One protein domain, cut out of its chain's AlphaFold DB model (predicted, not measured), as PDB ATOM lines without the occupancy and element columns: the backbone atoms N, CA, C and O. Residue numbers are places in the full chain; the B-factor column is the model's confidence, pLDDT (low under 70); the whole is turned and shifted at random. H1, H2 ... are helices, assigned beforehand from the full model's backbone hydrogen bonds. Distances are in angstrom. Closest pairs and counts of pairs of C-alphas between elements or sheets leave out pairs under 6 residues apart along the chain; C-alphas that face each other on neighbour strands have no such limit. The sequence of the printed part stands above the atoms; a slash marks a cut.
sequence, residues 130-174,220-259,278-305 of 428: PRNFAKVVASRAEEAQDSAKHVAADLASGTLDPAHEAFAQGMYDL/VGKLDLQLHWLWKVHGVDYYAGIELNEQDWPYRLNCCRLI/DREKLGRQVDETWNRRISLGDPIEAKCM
ATOM      1  N   PRO A 130     110.752 135.206  99.164       88.94
ATOM      2  CA  PRO A 130     110.706 136.661  98.986       88.94
ATOM      3  C   PRO A 130     109.586 137.137  98.048       88.94
ATOM      4  O   PRO A 130     109.077 138.252  98.202       88.94
ATOM      5  N   ARG A 131     109.162 136.292  97.093       88.62
ATOM      6  CA  ARG A 131     108.054 136.570  96.166       88.62
ATOM      7  C   ARG A 131     106.728 136.707  96.911       88.62
ATOM      8  O   ARG A 131     105.870 137.471  96.474       88.62
ATOM      9  N   ASN A 132     106.538 135.971  98.007       85.94
ATOM     10  CA  ASN A 132     105.322 136.041  98.809       85.94
ATOM     11  C   ASN A 132     105.335 137.250  99.734       85.94
ATOM     12  O   ASN A 132     104.373 138.011  99.689       85.94
ATOM     13  N   PHE A 133     106.430 137.519 100.453       84.12
ATOM     14  CA  PHE A 133     106.542 138.741 101.262       84.12
ATOM     15  C   PHE A 133     106.257 140.006 100.430       84.12
ATOM     16  O   PHE A 133     105.550 140.905 100.882       84.12
ATOM     17  N   ALA A 134     106.705 140.050  99.168       85.88
ATOM     18  CA  ALA A 134     106.404 141.158  98.262       85.88
ATOM     19  C   ALA A 134     104.895 141.319  97.960       85.88
ATOM     20  O   ALA A 134     104.410 142.452  97.919       85.88
ATOM     21  N   LYS A 135     104.146 140.216  97.791       87.25
ATOM     22  CA  LYS A 135     102.675 140.230  97.634       87.25
ATOM     23  C   LYS A 135     101.985 140.662  98.927       87.25
ATOM     24  O   LYS A 135     101.074 141.480  98.876       87.25
ATOM     25  N   VAL A 136     102.441 140.142 100.068       86.00
ATOM     26  CA  VAL A 136     101.920 140.463 101.404       86.00
ATOM     27  C   VAL A 136     102.024 141.959 101.673       86.00
ATOM     28  O   VAL A 136     101.026 142.598 101.990       86.00
ATOM     29  N   VAL A 137     103.205 142.553 101.466       87.31
ATOM     30  CA  VAL A 137     103.401 143.998 101.643       87.31
ATOM     31  C   VAL A 137     102.508 144.805 100.695       87.31
ATOM     32  O   VAL A 137     101.981 145.834 101.113       87.31
ATOM     33  N   ALA A 138     102.308 144.356  99.450       87.81
ATOM     34  CA  ALA A 138     101.409 145.023  98.507       87.81
ATOM     35  C   ALA A 138      99.941 144.964  98.971       87.81
ATOM     36  O   ALA A 138      99.316 146.013  99.102       87.81
ATOM     37  N   SER A 139      99.431 143.777  99.321       88.12
ATOM     38  CA  SER A 139      98.068 143.587  99.845       88.12
ATOM     39  C   SER A 139      97.835 144.410 101.115       88.12
ATOM     40  O   SER A 139      96.855 145.143 101.217       88.12
ATOM     41  N   ARG A 140      98.792 144.376 102.053       88.19
ATOM     42  CA  ARG A 140      98.772 145.169 103.290       88.19
ATOM     43  C   ARG A 140      98.762 146.677 103.008       88.19
ATOM     44  O   ARG A 140      98.118 147.427 103.736       88.19
ATOM     45  N   ALA A 141      99.457 147.136 101.964       88.38
ATOM     46  CA  ALA A 141      99.476 148.544 101.561       88.38
ATOM     47  C   ALA A 141      98.174 148.988 100.871       88.38
ATOM     48  O   ALA A 141      97.727 150.109 101.108       88.38
ATOM     49  N   GLU A 142      97.543 148.128 100.065       89.69
ATOM     50  CA  GLU A 142      96.220 148.381  99.475       89.69
ATOM     51  C   GLU A 142      95.137 148.428 100.567       89.69
ATOM     52  O   GLU A 142      94.419 149.424 100.677       89.69
ATOM     53  N   GLU A 143      95.117 147.441 101.471       88.44
ATOM     54  CA  GLU A 143      94.271 147.442 102.671       88.44
ATOM     55  C   GLU A 143      94.470 148.693 103.535       88.44
ATOM     56  O   GLU A 143      93.495 149.275 104.012       88.44
ATOM     57  N   ALA A 144      95.717 149.118 103.761       88.56
ATOM     58  CA  ALA A 144      96.018 150.327 104.522       88.56
ATOM     59  C   ALA A 144      95.505 151.582 103.797       88.56
ATOM     60  O   ALA A 144      94.914 152.456 104.426       88.56
ATOM     61  N   GLN A 145      95.658 151.673 102.472       88.38
ATOM     62  CA  GLN A 145      95.094 152.781 101.698       88.38
ATOM     63  C   GLN A 145      93.564 152.837 101.796       88.38
ATOM     64  O   GLN A 145      93.022 153.931 101.935       88.38
ATOM     65  N   ASP A 146      92.862 151.703 101.755       87.69
ATOM     66  CA  ASP A 146      91.405 151.671 101.944       87.69
ATOM     67  C   ASP A 146      91.001 151.982 103.391       87.69
ATOM     68  O   ASP A 146      90.130 152.822 103.619       87.69
ATOM     69  N   SER A 147      91.713 151.433 104.378       86.75
ATOM     70  CA  SER A 147      91.521 151.756 105.801       86.75
ATOM     71  C   SER A 147      91.692 153.262 106.066       86.75
ATOM     72  O   SER A 147      90.908 153.864 106.797       86.75
ATOM     73  N   ALA A 148      92.670 153.908 105.418       88.38
ATOM     74  CA  ALA A 148      92.890 155.351 105.505       88.38
ATOM     75  C   ALA A 148      91.799 156.176 104.796       88.38
ATOM     76  O   ALA A 148      91.455 157.257 105.276       88.38
ATOM     77  N   LYS A 149      91.218 155.680 103.689       87.50
ATOM     78  CA  LYS A 149      90.045 156.307 103.045       87.50
ATOM     79  C   LYS A 149      88.825 156.261 103.968       87.50
ATOM     80  O   LYS A 149      88.130 157.267 104.068       87.50
ATOM     81  N   HIS A 150      88.602 155.145 104.665       84.56
ATOM     82  CA  HIS A 150      87.526 155.015 105.652       84.56
ATOM     83  C   HIS A 150      87.709 155.987 106.826       84.56
ATOM     84  O   HIS A 150      86.855 156.845 107.021       84.56
ATOM     85  N   VAL A 151      88.864 155.978 107.506       84.06
ATOM     86  CA  VAL A 151      89.143 156.915 108.619       84.06
ATOM     87  C   VAL A 151      89.030 158.386 108.179       84.06
ATOM     88  O   VAL A 151      88.528 159.221 108.931       84.06
ATOM     89  N   ALA A 152      89.447 158.724 106.953       83.69
ATOM     90  CA  ALA A 152      89.278 160.073 106.408       83.69
ATOM     91  C   ALA A 152      87.808 160.426 106.104       83.69
ATOM     92  O   ALA A 152      87.421 161.583 106.271       83.69
ATOM     93  N   ALA A 153      86.988 159.459 105.683       83.75
ATOM     94  CA  ALA A 153      85.554 159.648 105.478       83.75
ATOM     95  C   ALA A 153      84.805 159.822 106.811       83.75
ATOM     96  O   ALA A 153      84.009 160.752 106.926       83.75
ATOM     97  N   ASP A 154      85.116 159.008 107.824       81.75
ATOM     98  CA  ASP A 154      84.491 159.069 109.155       81.75
ATOM     99  C   ASP A 154      84.843 160.369 109.904       81.75
ATOM    100  O   ASP A 154      84.023 160.928 110.636       81.75
ATOM    101  N   LEU A 155      86.053 160.898 109.683       80.81
ATOM    102  CA  LEU A 155      86.474 162.216 110.167       80.81
ATOM    103  C   LEU A 155      85.773 163.360 109.407       80.81
ATOM    104  O   LEU A 155      85.479 164.403 109.991       80.81
ATOM    105  N   ALA A 156      85.487 163.183 108.112       79.31
ATOM    106  CA  ALA A 156      84.803 164.180 107.284       79.31
ATOM    107  C   ALA A 156      83.278 164.214 107.497       79.31
ATOM    108  O   ALA A 156      82.666 165.271 107.337       79.31
ATOM    109  N   SER A 157      82.659 163.091 107.874       80.50
ATOM    110  CA  SER A 157      81.247 163.017 108.277       80.50
ATOM    111  C   SER A 157      80.998 163.500 109.710       80.50
ATOM    112  O   SER A 157      79.849 163.751 110.071       80.50
ATOM    113  N   GLY A 158      82.050 163.605 110.532       73.75
ATOM    114  CA  GLY A 158      81.933 163.833 111.974       73.75
ATOM    115  C   GLY A 158      81.461 162.600 112.755       73.75
ATOM    116  O   GLY A 158      81.061 162.730 113.907       73.75
ATOM    117  N   THR A 159      81.494 161.408 112.148       73.50
ATOM    118  CA  THR A 159      81.248 160.130 112.842       73.50
ATOM    119  C   THR A 159      82.388 159.808 113.811       73.50
ATOM    120  O   THR A 159      82.159 159.247 114.882       73.50
ATOM    121  N   LEU A 160      83.609 160.202 113.448       71.00
ATOM    122  CA  LEU A 160      84.808 160.099 114.266       71.00
ATOM    123  C   LEU A 160      85.163 161.490 114.812       71.00
ATOM    124  O   LEU A 160      85.748 162.308 114.105       71.00
ATOM    125  N   ASP A 161      84.796 161.754 116.069       69.38
ATOM    126  CA  ASP A 161      85.167 162.971 116.804       69.38
ATOM    127  C   ASP A 161      86.353 162.697 117.750       69.38
ATOM    128  O   ASP A 161      86.172 162.023 118.768       69.38
ATOM    129  N   PRO A 162      87.557 163.237 117.471       67.69
ATOM    130  CA  PRO A 162      88.709 163.080 118.352       67.69
ATOM    131  C   PRO A 162      88.542 163.713 119.740       67.69
ATOM    132  O   PRO A 162      89.257 163.327 120.662       67.69
ATOM    133  N   ALA A 163      87.654 164.700 119.899       64.88
ATOM    134  CA  ALA A 163      87.473 165.429 121.154       64.88
ATOM    135  C   ALA A 163      86.537 164.720 122.153       64.88
ATOM    136  O   ALA A 163      86.466 165.132 123.311       64.88
ATOM    137  N   HIS A 164      85.837 163.665 121.731       65.69
ATOM    138  CA  HIS A 164      84.903 162.921 122.570       65.69
ATOM    139  C   HIS A 164      85.636 162.044 123.603       65.69
ATOM    140  O   HIS A 164      86.591 161.348 123.266       65.69
ATOM    141  N   GLU A 165      85.182 161.999 124.860       59.06
ATOM    142  CA  GLU A 165      85.918 161.308 125.939       59.06
ATOM    143  C   GLU A 165      86.091 159.798 125.685       59.06
ATOM    144  O   GLU A 165      87.169 159.245 125.918       59.06
ATOM    145  N   ALA A 166      85.082 159.140 125.101       59.03
ATOM    146  CA  ALA A 166      85.186 157.732 124.700       59.03
ATOM    147  C   ALA A 166      86.194 157.491 123.551       59.03
ATOM    148  O   ALA A 166      86.681 156.372 123.395       59.03
ATOM    149  N   PHE A 167      86.574 158.520 122.778       61.78
ATOM    150  CA  PHE A 167      87.547 158.374 121.688       61.78
ATOM    151  C   PHE A 167      88.944 158.018 122.208       61.78
ATOM    152  O   PHE A 167      89.620 157.137 121.666       61.78
ATOM    153  N   ALA A 168      89.344 158.643 123.318       51.22
ATOM    154  CA  ALA A 168      90.582 158.323 124.024       51.22
ATOM    155  C   ALA A 168      90.574 156.909 124.640       51.22
ATOM    156  O   ALA A 168      91.640 156.336 124.876       51.22
ATOM    157  N   GLN A 169      89.385 156.333 124.855       53.00
ATOM    158  CA  GLN A 169      89.183 154.988 125.398       53.00
ATOM    159  C   GLN A 169      89.023 153.899 124.321       53.00
ATOM    160  O   GLN A 169      88.781 152.746 124.654       53.00
ATOM    161  N   GLY A 170      89.167 154.225 123.031       49.94
ATOM    162  CA  GLY A 170      89.228 153.247 121.933       49.94
ATOM    163  C   GLY A 170      87.921 152.512 121.595       49.94
ATOM    164  O   GLY A 170      87.846 151.905 120.526       49.94
ATOM    165  N   MET A 171      86.896 152.602 122.445       47.56
ATOM    166  CA  MET A 171      85.578 151.999 122.247       47.56
ATOM    167  C   MET A 171      84.799 152.706 121.129       47.56
ATOM    168  O   MET A 171      84.081 153.677 121.365       47.56
ATOM    169  N   TYR A 172      84.917 152.173 119.912       45.94
ATOM    170  CA  TYR A 172      83.986 152.438 118.817       45.94
ATOM    171  C   TYR A 172      83.265 151.163 118.416       45.94
ATOM    172  O   TYR A 172      83.878 150.257 117.849       45.94
ATOM    173  N   ASP A 173      81.949 151.147 118.631       41.69
ATOM    174  CA  ASP A 173      81.033 150.110 118.155       41.69
ATOM    175  C   ASP A 173      80.835 150.199 116.630       41.69
ATOM    176  O   ASP A 173      79.735 150.418 116.120       41.69
ATOM    177  N   LEU A 174      81.915 149.993 115.871       44.72
ATOM    178  CA  LEU A 174      81.899 149.805 114.417       44.72
ATOM    179  C   LEU A 174      81.410 148.392 114.049       44.72
ATOM    180  O   LEU A 174      81.992 147.689 113.225       44.72
ATOM    181  N   VAL A 220      92.533 169.206 121.090       57.72
ATOM    182  CA  VAL A 220      92.248 168.077 121.986       57.72
ATOM    183  C   VAL A 220      91.999 166.819 121.136       57.72
ATOM    184  O   VAL A 220      91.513 166.914 120.004       57.72
ATOM    185  N   GLY A 221      92.429 165.654 121.627       67.88
ATOM    186  CA  GLY A 221      92.295 164.384 120.906       67.88
ATOM    187  C   GLY A 221      93.299 164.134 119.775       67.88
ATOM    188  O   GLY A 221      93.302 163.043 119.210       67.88
ATOM    189  N   LYS A 222      94.185 165.092 119.443       79.25
ATOM    190  CA  LYS A 222      95.177 164.929 118.360       79.25
ATOM    191  C   LYS A 222      96.004 163.652 118.517       79.25
ATOM    192  O   LYS A 222      96.095 162.900 117.554       79.25
ATOM    193  N   LEU A 223      96.555 163.398 119.711       82.44
ATOM    194  CA  LEU A 223      97.331 162.188 120.016       82.44
ATOM    195  C   LEU A 223      96.510 160.925 119.739       82.44
ATOM    196  O   LEU A 223      96.940 160.062 118.982       82.44
ATOM    197  N   ASP A 224      95.308 160.841 120.303       81.38
ATOM    198  CA  ASP A 224      94.427 159.683 120.158       81.38
ATOM    199  C   ASP A 224      94.017 159.430 118.700       81.38
ATOM    200  O   ASP A 224      93.807 158.278 118.324       81.38
ATOM    201  N   LEU A 225      93.987 160.468 117.852       83.00
ATOM    202  CA  LEU A 225      93.780 160.340 116.406       83.00
ATOM    203  C   LEU A 225      95.007 159.740 115.709       83.00
ATOM    204  O   LEU A 225      94.844 158.932 114.796       83.00
ATOM    205  N   GLN A 226      96.223 160.054 116.167       86.38
ATOM    206  CA  GLN A 226      97.441 159.368 115.713       86.38
ATOM    207  C   GLN A 226      97.415 157.896 116.120       86.38
ATOM    208  O   GLN A 226      97.679 157.033 115.289       86.38
ATOM    209  N   LEU A 227      97.002 157.595 117.353       86.88
ATOM    210  CA  LEU A 227      96.868 156.224 117.851       86.88
ATOM    211  C   LEU A 227      95.728 155.443 117.170       86.88
ATOM    212  O   LEU A 227      95.820 154.229 117.003       86.88
ATOM    213  N   HIS A 228      94.649 156.113 116.757       85.25
ATOM    214  CA  HIS A 228      93.561 155.500 115.988       85.25
ATOM    215  C   HIS A 228      94.004 155.187 114.557       85.25
ATOM    216  O   HIS A 228      93.768 154.080 114.075       85.25
ATOM    217  N   TRP A 229      94.688 156.129 113.903       87.00
ATOM    218  CA  TRP A 229      95.261 155.933 112.573       87.00
ATOM    219  C   TRP A 229      96.314 154.815 112.580       87.00
ATOM    220  O   TRP A 229      96.195 153.871 111.803       87.00
ATOM    221  N   LEU A 230      97.271 154.846 113.516       90.00
ATOM    222  CA  LEU A 230      98.285 153.798 113.689       90.00
ATOM    223  C   LEU A 230      97.663 152.406 113.870       90.00
ATOM    224  O   LEU A 230      98.113 151.462 113.229       90.00
ATOM    225  N   TRP A 231      96.591 152.278 114.656       89.44
ATOM    226  CA  TRP A 231      95.910 150.995 114.844       89.44
ATOM    227  C   TRP A 231      95.115 150.545 113.608       89.44
ATOM    228  O   TRP A 231      95.383 149.480 113.052       89.44
ATOM    229  N   LYS A 232      94.141 151.339 113.136       87.19
ATOM    230  CA  LYS A 232      93.216 150.903 112.069       87.19
ATOM    231  C   LYS A 232      93.861 150.860 110.679       87.19
ATOM    232  O   LYS A 232      93.483 150.015 109.870       87.19
ATOM    233  N   VAL A 233      94.833 151.731 110.398       88.31
ATOM    234  CA  VAL A 233      95.547 151.779 109.108       88.31
ATOM    235  C   VAL A 233      96.803 150.911 109.121       88.31
ATOM    236  O   VAL A 233      97.090 150.256 108.121       88.31
ATOM    237  N   HIS A 234      97.539 150.893 110.237       88.31
ATOM    238  CA  HIS A 234      98.888 150.326 110.305       88.31
ATOM    239  C   HIS A 234      99.092 149.213 111.347       88.31
ATOM    240  O   HIS A 234     100.228 148.793 111.527       88.31
ATOM    241  N   GLY A 235      98.049 148.721 112.028       89.06
ATOM    242  CA  GLY A 235      98.172 147.605 112.976       89.06
ATOM    243  C   GLY A 235      99.161 147.848 114.127       89.06
ATOM    244  O   GLY A 235      99.639 146.892 114.728       89.06
ATOM    245  N   VAL A 236      99.504 149.107 114.414       90.81
ATOM    246  CA  VAL A 236     100.489 149.488 115.435       90.81
ATOM    247  C   VAL A 236      99.775 149.800 116.745       90.81
ATOM    248  O   VAL A 236      99.007 150.763 116.837       90.81
ATOM    249  N   ASP A 237     100.069 149.010 117.772       90.00
ATOM    250  CA  ASP A 237      99.711 149.293 119.155       90.00
ATOM    251  C   ASP A 237     100.870 150.003 119.861       90.00
ATOM    252  O   ASP A 237     101.785 149.395 120.424       90.00
ATOM    253  N   TYR A 238     100.803 151.333 119.824       89.00
ATOM    254  CA  TYR A 238     101.809 152.226 120.389       89.00
ATOM    255  C   TYR A 238     102.109 151.978 121.877       89.00
ATOM    256  O   TYR A 238     103.260 152.132 122.289       89.00
ATOM    257  N   TYR A 239     101.092 151.625 122.676       84.62
ATOM    258  CA  TYR A 239     101.241 151.448 124.124       84.62
ATOM    259  C   TYR A 239     101.663 150.026 124.495       84.62
ATOM    260  O   TYR A 239     102.394 149.864 125.467       84.62
ATOM    261  N   ALA A 240     101.250 149.010 123.730       85.50
ATOM    262  CA  ALA A 240     101.748 147.647 123.919       85.50
ATOM    263  C   ALA A 240     103.192 147.463 123.406       85.50
ATOM    264  O   ALA A 240     103.860 146.509 123.795       85.50
ATOM    265  N   GLY A 241     103.678 148.357 122.532       86.62
ATOM    266  CA  GLY A 241     104.990 148.225 121.886       86.62
ATOM    267  C   GLY A 241     105.000 147.209 120.736       86.62
ATOM    268  O   GLY A 241     106.059 146.696 120.380       86.62
ATOM    269  N   ILE A 242     103.827 146.882 120.182       85.81
ATOM    270  CA  ILE A 242     103.617 145.759 119.259       85.81
ATOM    271  C   ILE A 242     103.054 146.265 117.924       85.81
ATOM    272  O   ILE A 242     102.189 147.137 117.878       85.81
ATOM    273  N   GLU A 243     103.532 145.688 116.826       88.75
ATOM    274  CA  GLU A 243     102.919 145.778 115.498       88.75
ATOM    275  C   GLU A 243     102.336 144.404 115.153       88.75
ATOM    276  O   GLU A 243     102.996 143.383 115.362       88.75
ATOM    277  N   LEU A 244     101.097 144.362 114.661       85.81
ATOM    278  CA  LEU A 244     100.430 143.110 114.303       85.81
ATOM    279  C   LEU A 244     101.150 142.409 113.139       85.81
ATOM    280  O   LEU A 244     101.446 143.026 112.112       85.81
ATOM    281  N   ASN A 245     101.369 141.096 113.266       81.75
ATOM    282  CA  ASN A 245     101.825 140.272 112.146       81.75
ATOM    283  C   ASN A 245     100.730 140.182 111.075       81.75
ATOM    284  O   ASN A 245      99.565 140.445 111.348       81.75
ATOM    285  N   GLU A 246     101.071 139.736 109.864       77.38
ATOM    286  CA  GLU A 246     100.101 139.574 108.766       77.38
ATOM    287  C   GLU A 246      98.862 138.745 109.156       77.38
ATOM    288  O   GLU A 246      97.751 139.099 108.778       77.38
ATOM    289  N   GLN A 247      99.041 137.675 109.939       80.31
ATOM    290  CA  GLN A 247      97.940 136.817 110.396       80.31
ATOM    291  C   GLN A 247      96.981 137.556 111.340       80.31
ATOM    292  O   GLN A 247      95.772 137.343 111.282       80.31
ATOM    293  N   ASP A 248      97.518 138.461 112.162       83.81
ATOM    294  CA  ASP A 248      96.759 139.240 113.139       83.81
ATOM    295  C   ASP A 248      96.234 140.566 112.557       83.81
ATOM    296  O   ASP A 248      95.285 141.158 113.069       83.81
ATOM    297  N   TRP A 249      96.830 141.032 111.454       83.62
ATOM    298  CA  TRP A 249      96.541 142.299 110.784       83.62
ATOM    299  C   TRP A 249      95.049 142.527 110.476       83.62
ATOM    300  O   TRP A 249      94.592 143.661 110.651       83.62
ATOM    301  N   PRO A 250      94.234 141.524 110.082       84.31
ATOM    302  CA  PRO A 250      92.792 141.709 109.903       84.31
ATOM    303  C   PRO A 250      92.050 142.024 111.211       84.31
ATOM    304  O   PRO A 250      91.065 142.768 111.193       84.31
ATOM    305  N   TYR A 251      92.522 141.524 112.361       81.56
ATOM    306  CA  TYR A 251      91.868 141.752 113.655       81.56
ATOM    307  C   TYR A 251      91.899 143.224 114.079       81.56
ATOM    308  O   TYR A 251      91.000 143.643 114.807       81.56
ATOM    309  N   ARG A 252      92.824 144.048 113.555       84.31
ATOM    310  CA  ARG A 252      92.871 145.508 113.793       84.31
ATOM    311  C   ARG A 252      91.511 146.188 113.596       84.31
ATOM    312  O   ARG A 252      91.183 147.145 114.298       84.31
ATOM    313  N   LEU A 253      90.705 145.699 112.647       80.31
ATOM    314  CA  LEU A 253      89.397 146.262 112.309       80.31
ATOM    315  C   LEU A 253      88.364 145.983 113.408       80.31
ATOM    316  O   LEU A 253      87.656 146.906 113.808       80.31
ATOM    317  N   ASN A 254      88.357 144.766 113.955       79.12
ATOM    318  CA  ASN A 254      87.362 144.285 114.921       79.12
ATOM    319  C   ASN A 254      87.784 144.481 116.390       79.12
ATOM    320  O   ASN A 254      86.933 144.529 117.271       79.12
ATOM    321  N   CYS A 255      89.086 144.594 116.658       74.81
ATOM    322  CA  CYS A 255      89.655 144.712 117.998       74.81
ATOM    323  C   CYS A 255      90.060 146.156 118.341       74.81
ATOM    324  O   CYS A 255      90.211 147.027 117.469       74.81
ATOM    325  N   CYS A 256      90.264 146.397 119.636       71.81
ATOM    326  CA  CYS A 256      90.838 147.627 120.175       71.81
ATOM    327  C   CYS A 256      92.351 147.467 120.391       71.81
ATOM    328  O   CYS A 256      92.806 146.377 120.730       71.81
ATOM    329  N   ARG A 257      93.098 148.566 120.239       80.94
ATOM    330  CA  ARG A 257      94.463 148.707 120.777       80.94
ATOM    331  C   ARG A 257      94.434 148.756 122.308       80.94
ATOM    332  O   ARG A 257      93.386 149.049 122.889       80.94
ATOM    333  N   LEU A 258      95.589 148.616 122.947       79.19
ATOM    334  CA  LEU A 258      95.794 148.976 124.340       79.19
ATOM    335  C   LEU A 258      95.461 150.460 124.562       79.19
ATOM    336  O   LEU A 258      95.769 151.353 123.763       79.19
ATOM    337  N   ILE A 259      94.776 150.708 125.669       78.75
ATOM    338  CA  ILE A 259      94.181 151.988 126.043       78.75
ATOM    339  C   ILE A 259      94.811 152.437 127.362       78.75
ATOM    340  O   ILE A 259      95.232 151.617 128.177       78.75
ATOM    341  N   ASP A 278     108.788 154.331 137.115       82.94
ATOM    342  CA  ASP A 278     108.098 153.492 136.135       82.94
ATOM    343  C   ASP A 278     107.552 154.291 134.940       82.94
ATOM    344  O   ASP A 278     107.558 153.779 133.823       82.94
ATOM    345  N   ARG A 279     107.223 155.586 135.098       81.88
ATOM    346  CA  ARG A 279     106.986 156.489 133.947       81.88
ATOM    347  C   ARG A 279     108.242 156.693 133.106       81.88
ATOM    348  O   ARG A 279     108.154 156.695 131.882       81.88
ATOM    349  N   GLU A 280     109.397 156.878 133.741       87.19
ATOM    350  CA  GLU A 280     110.668 157.063 133.034       87.19
ATOM    351  C   GLU A 280     111.105 155.772 132.324       87.19
ATOM    352  O   GLU A 280     111.505 155.806 131.162       87.19
ATOM    353  N   LYS A 281     110.959 154.624 132.988       86.94
ATOM    354  CA  LYS A 281     111.185 153.282 132.435       86.94
ATOM    355  C   LYS A 281     110.260 152.986 131.252       86.94
ATOM    356  O   LYS A 281     110.761 152.609 130.198       86.94
ATOM    357  N   LEU A 282     108.952 153.225 131.388       83.25
ATOM    358  CA  LEU A 282     107.978 153.055 130.306       83.25
ATOM    359  C   LEU A 282     108.290 153.986 129.127       83.25
ATOM    360  O   LEU A 282     108.284 153.539 127.985       83.25
ATOM    361  N   GLY A 283     108.621 155.254 129.396       85.94
ATOM    362  CA  GLY A 283     109.039 156.211 128.371       85.94
ATOM    363  C   GLY A 283     110.246 155.708 127.576       85.94
ATOM    364  O   GLY A 283     110.170 155.610 126.356       85.94
ATOM    365  N   ARG A 284     111.313 155.278 128.267       89.00
ATOM    366  CA  ARG A 284     112.494 154.668 127.629       89.00
ATOM    367  C   ARG A 284     112.140 153.413 126.827       89.00
ATOM    368  O   ARG A 284     112.604 153.283 125.704       89.00
ATOM    369  N   GLN A 285     111.307 152.512 127.353       88.56
ATOM    370  CA  GLN A 285     110.897 151.288 126.649       88.56
ATOM    371  C   GLN A 285     110.113 151.587 125.361       88.56
ATOM    372  O   GLN A 285     110.374 150.971 124.325       88.56
ATOM    373  N   VAL A 286     109.185 152.545 125.407       88.50
ATOM    374  CA  VAL A 286     108.409 153.010 124.245       88.50
ATOM    375  C   VAL A 286     109.331 153.684 123.223       88.50
ATOM    376  O   VAL A 286     109.301 153.323 122.046       88.50
ATOM    377  N   ASP A 287     110.210 154.588 123.665       90.19
ATOM    378  CA  ASP A 287     111.175 155.269 122.798       90.19
ATOM    379  C   ASP A 287     112.169 154.285 122.157       90.19
ATOM    380  O   ASP A 287     112.375 154.328 120.947       90.19
ATOM    381  N   GLU A 288     112.776 153.372 122.916       91.62
ATOM    382  CA  GLU A 288     113.709 152.363 122.393       91.62
ATOM    383  C   GLU A 288     113.036 151.433 121.373       91.62
ATOM    384  O   GLU A 288     113.645 151.089 120.355       91.62
ATOM    385  N   THR A 289     111.775 151.059 121.610       91.44
ATOM    386  CA  THR A 289     110.988 150.205 120.709       91.44
ATOM    387  C   THR A 289     110.687 150.920 119.393       91.44
ATOM    388  O   THR A 289     111.033 150.418 118.317       91.44
ATOM    389  N   TRP A 290     110.112 152.125 119.447       91.06
ATOM    390  CA  TRP A 290     109.703 152.833 118.234       91.06
ATOM    391  C   TRP A 290     110.881 153.454 117.477       91.06
ATOM    392  O   TRP A 290     110.895 153.387 116.250       91.06
ATOM    393  N   ASN A 291     111.936 153.938 118.147       92.00
ATOM    394  CA  ASN A 291     113.156 154.381 117.459       92.00
ATOM    395  C   ASN A 291     113.869 153.217 116.748       92.00
ATOM    396  O   ASN A 291     114.361 153.393 115.629       92.00
ATOM    397  N   ARG A 292     113.878 152.008 117.333       89.94
ATOM    398  CA  ARG A 292     114.371 150.788 116.666       89.94
ATOM    399  C   ARG A 292     113.523 150.453 115.437       89.94
ATOM    400  O   ARG A 292     114.084 150.222 114.368       89.94
ATOM    401  N   ARG A 293     112.192 150.492 115.553       89.31
ATOM    402  CA  ARG A 293     111.253 150.233 114.444       89.31
ATOM    403  C   ARG A 293     111.334 151.268 113.312       89.31
ATOM    404  O   ARG A 293     111.152 150.912 112.149       89.31
ATOM    405  N   ILE A 294     111.640 152.526 113.628       90.31
ATOM    406  CA  ILE A 294     111.905 153.585 112.639       90.31
ATOM    407  C   ILE A 294     113.260 153.353 111.952       90.31
ATOM    408  O   ILE A 294     113.366 153.506 110.738       90.31
ATOM    409  N   SER A 295     114.281 152.941 112.710       88.44
ATOM    410  CA  SER A 295     115.652 152.753 112.212       88.44
ATOM    411  C   SER A 295     115.834 151.493 111.354       88.44
ATOM    412  O   SER A 295     116.634 151.503 110.424       88.44
ATOM    413  N   LEU A 296     115.106 150.410 111.655       85.31
ATOM    414  CA  LEU A 296     115.154 149.145 110.903       85.31
ATOM    415  C   LEU A 296     114.159 149.082 109.732       85.31
ATOM    416  O   LEU A 296     114.280 148.205 108.878       85.31
ATOM    417  N   GLY A 297     113.184 149.995 109.674       85.38
ATOM    418  CA  GLY A 297     112.093 149.939 108.703       85.38
ATOM    419  C   GLY A 297     111.054 148.863 109.033       85.38
ATOM    420  O   GLY A 297     110.908 148.445 110.182       85.38
ATOM    421  N   ASP A 298     110.271 148.458 108.032       82.88
ATOM    422  CA  ASP A 298     109.228 147.437 108.181       82.88
ATOM    423  C   ASP A 298     109.812 146.005 108.185       82.88
ATOM    424  O   ASP A 298     110.496 145.632 107.227       82.88
ATOM    425  N   PRO A 299     109.505 145.168 109.199       81.00
ATOM    426  CA  PRO A 299     109.994 143.791 109.272       81.00
ATOM    427  C   PRO A 299     109.628 142.912 108.069       81.00
ATOM    428  O   PRO A 299     110.373 141.982 107.753       81.00
ATOM    429  N   ILE A 300     108.507 143.173 107.384       77.38
ATOM    430  CA  ILE A 300     108.100 142.383 106.212       77.38
ATOM    431  C   ILE A 300     108.857 142.848 104.955       77.38
ATOM    432  O   ILE A 300     109.401 142.018 104.228       77.38
ATOM    433  N   GLU A 301     109.005 144.156 104.724       79.19
ATOM    434  CA  GLU A 301     109.852 144.694 103.650       79.19
ATOM    435  C   GLU A 301     111.334 144.335 103.797       79.19
ATOM    436  O   GLU A 301     111.997 144.115 102.780       79.19
ATOM    437  N   ALA A 302     111.844 144.199 105.025       81.25
ATOM    438  CA  ALA A 302     113.180 143.659 105.265       81.25
ATOM    439  C   ALA A 302     113.305 142.217 104.728       81.25
ATOM    440  O   ALA A 302     114.227 141.919 103.965       81.25
ATOM    441  N   LYS A 303     112.328 141.347 105.031       75.19
ATOM    442  CA  LYS A 303     112.266 139.960 104.526       75.19
ATOM    443  C   LYS A 303     112.095 139.873 103.004       75.19
ATOM    444  O   LYS A 303     112.606 138.938 102.391       75.19
ATOM    445  N   CYS A 304     111.454 140.859 102.365       76.81
ATOM    446  CA  CYS A 304     111.391 140.955 100.898       76.81
ATOM    447  C   CYS A 304     112.774 141.084 100.231       76.81
ATOM    448  O   CYS A 304     112.874 140.856  99.028       76.81
ATOM    449  N   MET A 305     113.816 141.510 100.964       80.94
ATOM    450  CA  MET A 305     115.203 141.628 100.483       80.94
ATOM    451  C   MET A 305     115.372 142.388  99.148       80.94
ATOM    452  O   MET A 305     116.312 142.135  98.394       80.94
TER     453      MET A 305
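What this domain is: This is residues 130 to 174, 220 to 259 and 278 to 305 of the 428 residues of the protein "Predicted protein" of Chlamydomonas reinhardtii (UniProt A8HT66). Look for a long helix, H1, along one side of a flat shape; H3 packs slantwise on it partway, H6 sits near its first end, and H5, joined to H6, reaches away from H1. The 113 printed residues include six named helices, H1 to H6 in chain order, and no named strand: all helix, compact, radius of gyration of the C-alphas 15.2 A, spans 43 by 37 by 19 A.

How they stand to each other: In H1, residues 130 to 157, residues 143 to 151 touch H3, residues 222 to 234, at a steep tilt of 40 degrees, opposite ways; the closest C-alphas, of Ala 144 and Val 233, are 4.8 A apart. Residues 130 to 137 touch H6, residues 299 to 303; the closest C-alphas, of Phe 133 and Ile 300, are 6.3 A apart. H4, residues 251 to 254, only just touches H3, with 3 pairs of C-alphas within 8 A, the closest those of Lys 232 and Arg 252, 5.7 A. H2, residues 165 to 168, is close to H3 but not clearly touching, with C-alphas 168 and 224 closest at 5.6 A. H5, residues 278 to 296, touches no helix and meets H6 only through their link. Every O i to N i+4 pair is within hydrogen-bond range in H1, H3, H5 and H6; H2 and H4 are too short for one.

Where its parts are: Find C-alpha 130 at (110.706, 136.661, 98.986); H1 runs 40.6 A to C-alpha 157. H3 measures 17.1 A. H5 runs 26.6 A from (108.098, 153.492, 136.135).

The domain as a whole: Residues 175 to 219 and 260 to 277 are not printed, leaving gaps of 22.3 A and 17.3 A between C-alphas. The link H3 to H4 is long. Look for pLDDT under 70 at residues 161 to 174 and 220 to 221.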